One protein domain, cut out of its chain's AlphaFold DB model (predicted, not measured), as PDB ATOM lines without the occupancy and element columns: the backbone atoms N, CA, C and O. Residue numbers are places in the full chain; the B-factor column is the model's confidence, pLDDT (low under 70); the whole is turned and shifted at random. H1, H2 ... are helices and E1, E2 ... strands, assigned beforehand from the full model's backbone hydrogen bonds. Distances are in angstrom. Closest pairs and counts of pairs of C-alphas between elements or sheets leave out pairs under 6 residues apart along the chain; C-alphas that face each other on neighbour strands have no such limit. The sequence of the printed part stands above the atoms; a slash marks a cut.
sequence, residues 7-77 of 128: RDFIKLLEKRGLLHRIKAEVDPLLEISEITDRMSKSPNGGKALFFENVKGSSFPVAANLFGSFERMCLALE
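What this domain is: This is residues 7 to 77 of the 128 residues of the protein "4-hydroxy-3-polyprenylbenzoate decarboxylase" of Candidatus Hakubanella thermoalkaliphilus (UniProt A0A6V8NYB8). A narrow, twisted sheet of three strands has a helix over each face: H2 runs along one face, and H1 crosses the opposite face near the beginnings of E1 and E2. The last helix, H3, is off the sheet, beyond that same end and near H1. The printed part has 71 residues with three named helices and three named strands, in the order H1 E1 H2 E2 E3 H3; the sheet is mixed, in the order E1 E2 E3, and the class is mixed, helices and strands. It is compact, with a radius of gyration of the C-alphas of 12.0 A and spans of 36 by 25 by 17 A.

Where its parts are: H1, residues 7 to 15, begins at C-alpha 7 (16.573, 0.256, -34.893). E1, residues 19 to 26, measures 17.1 A and bends by 72 degrees at residue 23. H2 is residues 31 to 40, 14.0 A; E2 is residues 48 to 54, 16.4 A; E3 is residues 61 to 63. H3, residues 69 to 76, ends at C-alpha 76 (20.138, 15.052, -32.558).

How they stand to each other: E1 and E2 are parallel, with N 20 and O 48 2.8 A apart; with H2 they form a strand-helix-strand unit, two parallel neighbours joined through a helix, its crossover right-handed. E2 and E3 form an antiparallel hairpin, with N 51 and O 61 2.8 A apart. H2 has a height over the sheet of 7.5 A; its closest C-alphas to E3 are Thr 36 and Ala 63, 6.7 A. H1, on the opposite face, has a height of 9.3 A; C-alphas Leu 13 and Leu 19 are its closest to E1, 5.2 A. H1 and H3 are close but not clearly touching, C-alphas Phe 9 and Ala 75 being closest at 7.4 A. In H1, H2 and H3 every O i to N i+4 pair is within hydrogen-bond range.

The domain as a whole: The C-alphas farthest apart, Gly 56 and Glu 77, are 36.0 A apart. The printed part has no cut, no link is long, and no printed residue has a pLDDT under 70.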
ATOM      1  N   ARG A   7      16.536   1.073 -33.670       95.12
ATOM      2  CA  ARG A   7      16.573   0.256 -34.893       95.12
ATOM      3  C   ARG A   7      16.401   1.134 -36.124       95.12
ATOM      4  O   ARG A   7      17.093   0.930 -37.118       95.12
ATOM      5  N   ASP A   8      15.513   2.120 -36.050       96.19
ATOM      6  CA  ASP A   8      15.340   3.104 -37.118       96.19
ATOM      7  C   ASP A   8      16.598   3.962 -37.320       96.19
ATOM      8  O   ASP A   8      16.984   4.213 -38.464       96.19
ATOM      9  N   PHE A   9      17.296   4.337 -36.242       97.38
ATOM     10  CA  PHE A   9      18.567   5.058 -36.354       97.38
ATOM     11  C   PHE A   9      19.663   4.204 -37.010       97.38
ATOM     12  O   PHE A   9      20.327   4.660 -37.939       97.38
ATOM     13  N   ILE A  10      19.809   2.936 -36.610       97.88
ATOM     14  CA  ILE A  10      20.773   2.005 -37.223       97.88
ATOM     15  C   ILE A  10      20.497   1.839 -38.728       97.88
ATOM     16  O   ILE A  10      21.429   1.908 -39.530       97.88
ATOM     17  N   LYS A  11      19.226   1.700 -39.132       97.25
ATOM     18  CA  LYS A  11      18.831   1.633 -40.553       97.25
ATOM     19  C   LYS A  11      19.187   2.907 -41.318       97.25
ATOM     20  O   LYS A  11      19.589   2.825 -42.478       97.25
ATOM     21  N   LEU A  12      19.046   4.081 -40.698       97.56
ATOM     22  CA  LEU A  12      19.477   5.335 -41.313       97.56
ATOM     23  C   LEU A  12      20.989   5.331 -41.560       97.56
ATOM     24  O   LEU A  12      21.418   5.676 -42.661       97.56
ATOM     25  N   LEU A  13      21.785   4.953 -40.555       98.31
ATOM     26  CA  LEU A  13      23.243   4.905 -40.680       98.31
ATOM     27  C   LEU A  13      23.672   3.934 -41.784       98.31
ATOM     28  O   LEU A  13      24.538   4.270 -42.588       98.31
ATOM     29  N   GLU A  14      23.029   2.770 -41.868       98.06
ATOM     30  CA  GLU A  14      23.239   1.802 -42.947       98.06
ATOM     31  C   GLU A  14      22.914   2.400 -44.321       98.06
ATOM     32  O   GLU A  14      23.761   2.387 -45.212       98.06
ATOM     33  N   LYS A  15      21.738   3.025 -44.474       98.00
ATOM     34  CA  LYS A  15      21.321   3.673 -45.728       98.00
ATOM     35  C   LYS A  15      22.282   4.780 -46.173       98.00
ATOM     36  O   LYS A  15      22.453   4.992 -47.371       98.00
ATOM     37  N   ARG A  16      22.894   5.496 -45.227       97.69
ATOM     38  CA  ARG A  16      23.878   6.560 -45.496       97.69
ATOM     39  C   ARG A  16      25.314   6.044 -45.653       97.69
ATOM     40  O   ARG A  16      26.218   6.845 -45.848       97.69
ATOM     41  N   GLY A  17      25.551   4.735 -45.546       98.19
ATOM     42  CA  GLY A  17      26.896   4.150 -45.625       98.19
ATOM     43  C   GLY A  17      27.783   4.416 -44.398       98.19
ATOM     44  O   GLY A  17      28.987   4.141 -44.441       98.19
ATOM     45  N   LEU A  18      27.192   4.911 -43.306       98.44
ATOM     46  CA  LEU A  18      27.844   5.275 -42.043       98.44
ATOM     47  C   LEU A  18      27.916   4.115 -41.036       98.44
ATOM     48  O   LEU A  18      28.496   4.281 -39.965       98.44
ATOM     49  N   LEU A  19      27.337   2.958 -41.363       98.75
ATOM     50  CA  LEU A  19      27.395   1.722 -40.581       98.75
ATOM     51  C   LEU A  19      28.216   0.664 -41.329       98.75
ATOM     52  O   LEU A  19      28.147   0.562 -42.555       98.75
ATOM     53  N   HIS A  20      28.958  -0.150 -40.589       98.56
ATOM     54  CA  HIS A  20      29.578  -1.372 -41.075       98.56
ATOM     55  C   HIS A  20      29.061  -2.578 -40.280       98.56
ATOM     56  O   HIS A  20      29.082  -2.568 -39.048       98.56
ATOM     57  N   ARG A  21      28.596  -3.609 -40.993       98.50
ATOM     58  CA  ARG A  21      28.153  -4.883 -40.415       98.50
ATOM     59  C   ARG A  21      29.306  -5.875 -40.406       98.50
ATOM     60  O   ARG A  21      29.864  -6.176 -41.460       98.50
ATOM     61  N   ILE A  22      29.625  -6.397 -39.230       98.44
ATOM     62  CA  ILE A  22      30.667  -7.399 -39.018       98.44
ATOM     63  C   ILE A  22      29.973  -8.748 -38.836       98.44
ATOM     64  O   ILE A  22      29.281  -8.974 -37.845       98.44
ATOM     65  N   LYS A  23      30.141  -9.619 -39.837       98.19
ATOM     66  CA  LYS A  23      29.552 -10.969 -39.874       98.19
ATOM     67  C   LYS A  23      30.443 -12.041 -39.249       98.19
ATOM     68  O   LYS A  23      29.955 -13.118 -38.927       98.19
ATOM     69  N   ALA A  24      31.743 -11.766 -39.143       98.31
ATOM     70  CA  ALA A  24      32.673 -12.651 -38.459       98.31
ATOM     71  C   ALA A  24      32.275 -12.776 -36.983       98.31
ATOM     72  O   ALA A  24      31.813 -11.801 -36.390       98.31
ATOM     73  N   GLU A  25      32.445 -13.972 -36.419       98.44
ATOM     74  CA  GLU A  25      32.308 -14.165 -34.977       98.44
ATOM     75  C   GLU A  25      33.368 -13.339 -34.251       98.44
ATOM     76  O   GLU A  25      34.535 -13.363 -34.644       98.44
ATOM     77  N   VAL A  26      32.950 -12.605 -33.222       98.25
ATOM     78  CA  VAL A  26      33.843 -11.823 -32.362       98.25
ATOM     79  C   VAL A  26      33.652 -12.205 -30.901       98.25
ATOM     80  O   VAL A  26      32.528 -12.460 -30.449       98.25
ATOM     81  N   ASP A  27      34.745 -12.219 -30.148       98.31
ATOM     82  CA  ASP A  27      34.710 -12.381 -28.702       98.31
ATOM     83  C   ASP A  27      34.299 -11.047 -28.045       98.31
ATOM     84  O   ASP A  27      34.917 -10.002 -28.287       98.31
ATOM     85  N   PRO A  28      33.243 -11.018 -27.211       97.44
ATOM     86  CA  PRO A  28      32.893  -9.799 -26.490       97.44
ATOM     87  C   PRO A  28      34.000  -9.357 -25.522       97.44
ATOM     88  O   PRO A  28      34.059  -8.180 -25.158       97.44
ATOM     89  N   LEU A  29      34.885 -10.272 -25.113       97.56
ATOM     90  CA  LEU A  29      36.026  -9.956 -24.276       97.56
ATOM     91  C   LEU A  29      37.149  -9.348 -25.126       97.56
ATOM     92  O   LEU A  29      37.931 -10.044 -25.765       97.56
ATOM     93  N   LEU A  30      37.246  -8.020 -25.069       97.44
ATOM     94  CA  LEU A  30      38.308  -7.183 -25.644       97.44
ATOM     95  C   LEU A  30      38.337  -7.065 -27.175       97.44
ATOM     96  O   LEU A  30      38.719  -5.996 -27.644       97.44
ATOM     97  N   GLU A  31      37.895  -8.050 -27.966       98.44
ATOM     98  CA  GLU A  31      37.924  -7.909 -29.436       98.44
ATOM     99  C   GLU A  31      36.964  -6.821 -29.924       98.44
ATOM    100  O   GLU A  31      37.360  -5.948 -30.697       98.44
ATOM    101  N   ILE A  32      35.719  -6.810 -29.427       98.50
ATOM    102  CA  ILE A  32      34.757  -5.739 -29.744       98.50
ATOM    103  C   ILE A  32      35.334  -4.369 -29.375       98.50
ATOM    104  O   ILE A  32      35.220  -3.423 -30.160       98.50
ATOM    105  N   SER A  33      35.962  -4.257 -28.201       98.25
ATOM    106  CA  SER A  33      36.562  -3.008 -27.724       98.25
ATOM    107  C   SER A  33      37.733  -2.566 -28.600       98.25
ATOM    108  O   SER A  33      37.766  -1.408 -28.995       98.25
ATOM    109  N   GLU A  34      38.641  -3.470 -28.964       98.56
ATOM    110  CA  GLU A  34      39.797  -3.182 -29.824       98.56
ATOM    111  C   GLU A  34      39.364  -2.755 -31.235       98.56
ATOM    112  O   GLU A  34      39.849  -1.759 -31.777       98.56
ATOM    113  N   ILE A  35      38.396  -3.463 -31.829       98.56
ATOM    114  CA  ILE A  35      37.838  -3.106 -33.142       98.56
ATOM    115  C   ILE A  35      37.156  -1.732 -33.068       98.56
ATOM    116  O   ILE A  35      37.343  -0.887 -33.950       98.56
ATOM    117  N   THR A  36      36.376  -1.495 -32.011       98.50
ATOM    118  CA  THR A  36      35.684  -0.220 -31.782       98.50
ATOM    119  C   THR A  36      36.674   0.925 -31.574       98.50
ATOM    120  O   THR A  36      36.477   1.994 -32.151       98.50
ATOM    121  N   ASP A  37      37.751   0.708 -30.817       98.56
ATOM    122  CA  ASP A  37      38.795   1.699 -30.551       98.56
ATOM    123  C   ASP A  37      39.459   2.169 -31.851       98.56
ATOM    124  O   ASP A  37      39.424   3.363 -32.170       98.56
ATOM    125  N   ARG A  38      39.947   1.230 -32.672       98.38
ATOM    126  CA  ARG A  38      40.548   1.537 -33.983       98.38
ATOM    127  C   ARG A  38      39.577   2.262 -34.909       98.38
ATOM    128  O   ARG A  38      39.956   3.217 -35.592       98.38
ATOM    129  N   MET A  39      38.317   1.830 -34.928       98.31
ATOM    130  CA  MET A  39      37.291   2.463 -35.750       98.31
ATOM    131  C   MET A  39      37.006   3.897 -35.287       98.31
ATOM    132  O   MET A  39      36.946   4.802 -36.115       98.31
ATOM    133  N   SER A  40      36.884   4.130 -33.979       98.00
ATOM    134  CA  SER A  40      36.621   5.462 -33.417       98.00
ATOM    135  C   SER A  40      37.763   6.455 -33.668       98.00
ATOM    136  O   SER A  40      37.518   7.643 -33.850       98.00
ATOM    137  N   LYS A  41      39.005   5.965 -33.747       98.25
ATOM    138  CA  LYS A  41      40.208   6.763 -34.037       98.25
ATOM    139  C   LYS A  41      40.484   6.941 -35.530       98.25
ATOM    140  O   LYS A  41      41.406   7.663 -35.906       98.25
ATOM    141  N   SER A  42      39.708   6.287 -36.393       97.88
ATOM    142  CA  SER A  42      39.810   6.479 -37.838       97.88
ATOM    143  C   SER A  42      39.375   7.902 -38.229       97.88
ATOM    144  O   SER A  42      38.624   8.539 -37.483       97.88
ATOM    145  N   PRO A  43      39.792   8.417 -39.402       97.38
ATOM    146  CA  PRO A  43      39.391   9.743 -39.865       97.38
ATOM    147  C   PRO A  43      37.878   9.962 -39.759       97.38
ATOM    148  O   PRO A  43      37.086   9.088 -40.118       97.38
ATOM    149  N   ASN A  44      37.483  11.126 -39.242       96.00
ATOM    150  CA  ASN A  44      36.086  11.488 -38.979       96.00
ATOM    151  C   ASN A  44      35.327  10.499 -38.070       96.00
ATOM    152  O   ASN A  44      34.108  10.394 -38.179       96.00
ATOM    153  N   GLY A  45      36.012   9.769 -37.184       97.38
ATOM    154  CA  GLY A  45      35.369   8.850 -36.239       97.38
ATOM    155  C   GLY A  45      34.963   7.495 -36.828       97.38
ATOM    156  O   GLY A  45      34.142   6.777 -36.237       97.38
ATOM    157  N   GLY A  46      35.458   7.177 -38.030       98.06
ATOM    158  CA  GLY A  46      35.169   5.936 -38.745       98.06
ATOM    159  C   GLY A  46      33.676   5.703 -38.981       98.06
ATOM    160  O   GLY A  46      32.889   6.644 -39.082       98.06
ATOM    161  N   LYS A  47      33.264   4.436 -39.060       98.62
ATOM    162  CA  LYS A  47      31.861   4.011 -39.179       98.62
ATOM    163  C   LYS A  47      31.317   3.523 -37.840       98.62
ATOM    164  O   LYS A  47      32.056   3.043 -36.986       98.62
ATOM    165  N   ALA A  48      30.005   3.602 -37.672       98.75
ATOM    166  CA  ALA A  48      29.314   2.824 -36.656       98.75
ATOM    167  C   ALA A  48      29.490   1.320 -36.938       98.75
ATOM    168  O   ALA A  48      29.608   0.918 -38.097       98.75
ATOM    169  N   LEU A  49      29.491   0.493 -35.897       98.81
ATOM    170  CA  LEU A  49      29.730  -0.945 -35.996       98.81
ATOM    171  C   LEU A  49      28.504  -1.725 -35.533       98.81
ATOM    172  O   LEU A  49      27.903  -1.397 -34.510       98.81
ATOM    173  N   PHE A  50      28.160  -2.771 -36.276       98.75
ATOM    174  CA  PHE A  50      27.128  -3.730 -35.898       98.75
ATOM    175  C   PHE A  50      27.698  -5.146 -35.998       98.75
ATOM    176  O   PHE A  50      27.915  -5.652 -37.098       98.75
ATOM    177  N   PHE A  51      27.977  -5.754 -34.851       98.75
ATOM    178  CA  PHE A  51      28.494  -7.110 -34.719       98.75
ATOM    179  C   PHE A  51      27.319  -8.086 -34.687       98.75
ATOM    180  O   PHE A  51      26.516  -8.061 -33.753       98.75
ATOM    181  N   GLU A  52      27.194  -8.906 -35.730       98.44
ATOM    182  CA  GLU A  52      26.050  -9.809 -35.904       98.44
ATOM    183  C   GLU A  52      26.211 -11.124 -35.146       98.44
ATOM    184  O   GLU A  52      25.216 -11.670 -34.678       98.44
ATOM    185  N   ASN A  53      27.449 -11.607 -35.014       98.25
ATOM    186  CA  ASN A  53      27.762 -12.847 -34.319       98.25
ATOM    187  C   ASN A  53      28.735 -12.584 -33.164       98.25
ATOM    188  O   ASN A  53      29.911 -12.298 -33.387       98.25
ATOM    189  N   VAL A  54      28.231 -12.663 -31.933       98.50
ATOM    190  CA  VAL A  54      29.011 -12.443 -30.713       98.50
ATOM    191  C   VAL A  54      29.091 -13.758 -29.955       98.50
ATOM    192  O   VAL A  54      28.071 -14.318 -29.550       98.50
ATOM    193  N   LYS A  55      30.312 -14.244 -29.753       98.56
ATOM    194  CA  LYS A  55      30.579 -15.537 -29.127       98.56
ATOM    195  C   LYS A  55      29.887 -15.646 -27.765       98.56
ATOM    196  O   LYS A  55      30.066 -14.803 -26.888       98.56
ATOM    197  N   GLY A  56      29.087 -16.698 -27.597       97.88
ATOM    198  CA  GLY A  56      28.354 -16.964 -26.354       97.88
ATOM    199  C   GLY A  56      27.169 -16.028 -26.077       97.88
ATOM    200  O   GLY A  56      26.609 -16.090 -24.986       97.88
ATOM    201  N   SER A  57      26.760 -15.188 -27.033       97.44
ATOM    202  CA  SER A  57      25.615 -14.280 -26.908       97.44
ATOM    203  C   SER A  57      24.597 -14.531 -28.019       97.44
ATOM    204  O   SER A  57      24.942 -14.616 -29.193       97.44
ATOM    205  N   SER A  58      23.312 -14.588 -27.666       96.81
ATOM    206  CA  SER A  58      22.214 -14.567 -28.643       96.81
ATOM    207  C   SER A  58      21.903 -13.160 -29.163       96.81
ATOM    208  O   SER A  58      21.104 -13.002 -30.087       96.81
ATOM    209  N   PHE A  59      22.508 -12.130 -28.564       96.88
ATOM    210  CA  PHE A  59      22.284 -10.733 -28.906       96.88
ATOM    211  C   PHE A  59      23.444 -10.169 -29.738       96.88
ATOM    212  O   PHE A  59      24.603 -10.342 -29.346       96.88
ATOM    213  N   PRO A  60      23.146  -9.435 -30.828       97.81
ATOM    214  CA  PRO A  60      24.148  -8.662 -31.548       97.81
ATOM    215  C   PRO A  60      24.587  -7.444 -30.727       97.81
ATOM    216  O   PRO A  60      23.874  -6.988 -29.828       97.81
ATOM    217  N   VAL A  61      25.731  -6.861 -31.085       98.50
ATOM    218  CA  VAL A  61      26.260  -5.655 -30.432       98.50
ATOM    219  C   VAL A  61      26.354  -4.510 -31.433       98.50
ATOM    220  O   VAL A  61      26.917  -4.652 -32.514       98.50
ATOM    221  N   ALA A  62      25.824  -3.344 -31.066       98.38
ATOM    222  CA  ALA A  62      26.007  -2.103 -31.810       98.38
ATOM    223  C   ALA A  62      26.978  -1.191 -31.047       98.38
ATOM    224  O   ALA A  62      26.752  -0.895 -29.875       98.38
ATOM    225  N   ALA A  63      28.037  -0.728 -31.707       98.38
ATOM    226  CA  ALA A  63      29.073   0.112 -31.111       98.38
ATOM    227  C   ALA A  63      29.444   1.282 -32.034       98.38
ATOM    228  O   ALA A  63      29.050   1.336 -33.199       98.38
ATOM    229  N   ASN A  64      30.184   2.257 -31.503       98.44
ATOM    230  CA  ASN A  64      30.626   3.455 -32.230       98.44
ATOM    231  C   ASN A  64      29.500   4.256 -32.933       98.44
ATOM    232  O   ASN A  64      29.759   5.035 -33.860       98.44
ATOM    233  N   LEU A  65      28.239   4.080 -32.506       98.38
ATOM    234  CA  LEU A  65      27.058   4.683 -33.141       98.38
ATOM    235  C   LEU A  65      27.164   6.209 -33.217       98.38
ATOM    236  O   LEU A  65      26.789   6.800 -34.222       98.38
ATOM    237  N   PHE A  66      27.755   6.823 -32.194       97.19
ATOM    238  CA  PHE A  66      27.918   8.272 -32.061       97.19
ATOM    239  C   PHE A  66      29.376   8.725 -32.215       97.19
ATOM    240  O   PHE A  66      29.718   9.833 -31.829       97.19
ATOM    241  N   GLY A  67      30.242   7.877 -32.777       97.19
ATOM    242  CA  GLY A  67      31.685   8.130 -32.857       97.19
ATOM    243  C   GLY A  67      32.122   9.275 -33.771       97.19
ATOM    244  O   GLY A  67      33.316   9.507 -33.889       97.19
ATOM    245  N   SER A  68      31.201   9.978 -34.436       97.56
ATOM    246  CA  SER A  68      31.520  11.109 -35.310       97.56
ATOM    247  C   SER A  68      30.560  12.279 -35.120       97.56
ATOM    248  O   SER A  68      29.396  12.087 -34.763       97.56
ATOM    249  N   PHE A  69      31.028  13.494 -35.433       95.94
ATOM    250  CA  PHE A  69      30.190  14.698 -35.442       95.94
ATOM    251  C   PHE A  69      28.981  14.549 -36.366       95.94
ATOM    252  O   PHE A  69      27.870  14.864 -35.959       95.94
ATOM    253  N   GLU A  70      29.170  13.999 -37.569       96.50
ATOM    254  CA  GLU A  70      28.065  13.737 -38.495       96.50
ATOM    255  C   GLU A  70      27.007  12.825 -37.858       96.50
ATOM    256  O   GLU A  70      25.824  13.157 -37.866       96.50
ATOM    257  N   ARG A  71      27.412  11.701 -37.246       97.19
ATOM    258  CA  ARG A  71      26.459  10.777 -36.616       97.19
ATOM    259  C   ARG A  71      25.785  11.378 -35.384       97.19
ATOM    260  O   ARG A  71      24.607  11.101 -35.168       97.19
ATOM    261  N   MET A  72      26.477  12.216 -34.610       96.25
ATOM    262  CA  MET A  72      25.857  12.961 -33.506       96.25
ATOM    263  C   MET A  72      24.833  13.987 -34.008       96.25
ATOM    264  O   MET A  72      23.719  14.029 -33.491       96.25
ATOM    265  N   CYS A  73      25.160  14.753 -35.052       95.69
ATOM    266  CA  CYS A  73      24.227  15.679 -35.697       95.69
ATOM    267  C   CYS A  73      22.978  14.950 -36.218       95.69
ATOM    268  O   CYS A  73      21.859  15.405 -35.992       95.69
ATOM    269  N   LEU A  74      23.146  13.771 -36.831       96.12
ATOM    270  CA  LEU A  74      22.021  12.926 -37.246       96.12
ATOM    271  C   LEU A  74      21.185  12.437 -36.064       96.12
ATOM    272  O   LEU A  74      19.960  12.445 -36.158       96.12
ATOM    273  N   ALA A  75      21.819  12.005 -34.971       95.12
ATOM    274  CA  ALA A  75      21.121  11.534 -33.775       95.12
ATOM    275  C   ALA A  75      20.266  12.637 -33.126       95.12
ATOM    276  O   ALA A  75      19.194  12.355 -32.593       95.12
ATOM    277  N   LEU A  76      20.746  13.881 -33.192       93.19
ATOM    278  CA  LEU A  76      20.138  15.052 -32.558       93.19
ATOM    279  C   LEU A  76      19.265  15.889 -33.508       93.19
ATOM    280  O   LEU A  76      18.636  16.837 -33.045       93.19
ATOM    281  N   GLU A  77      19.202  15.536 -34.799       92.19
ATOM    282  CA  GLU A  77      18.507  16.293 -35.859       92.19
ATOM    283  C   GLU A  77      18.928  17.760 -35.953       92.19
ATOM    284  O   GLU A  77      18.113  18.666 -36.125       92.19
TER     285      GLU A  77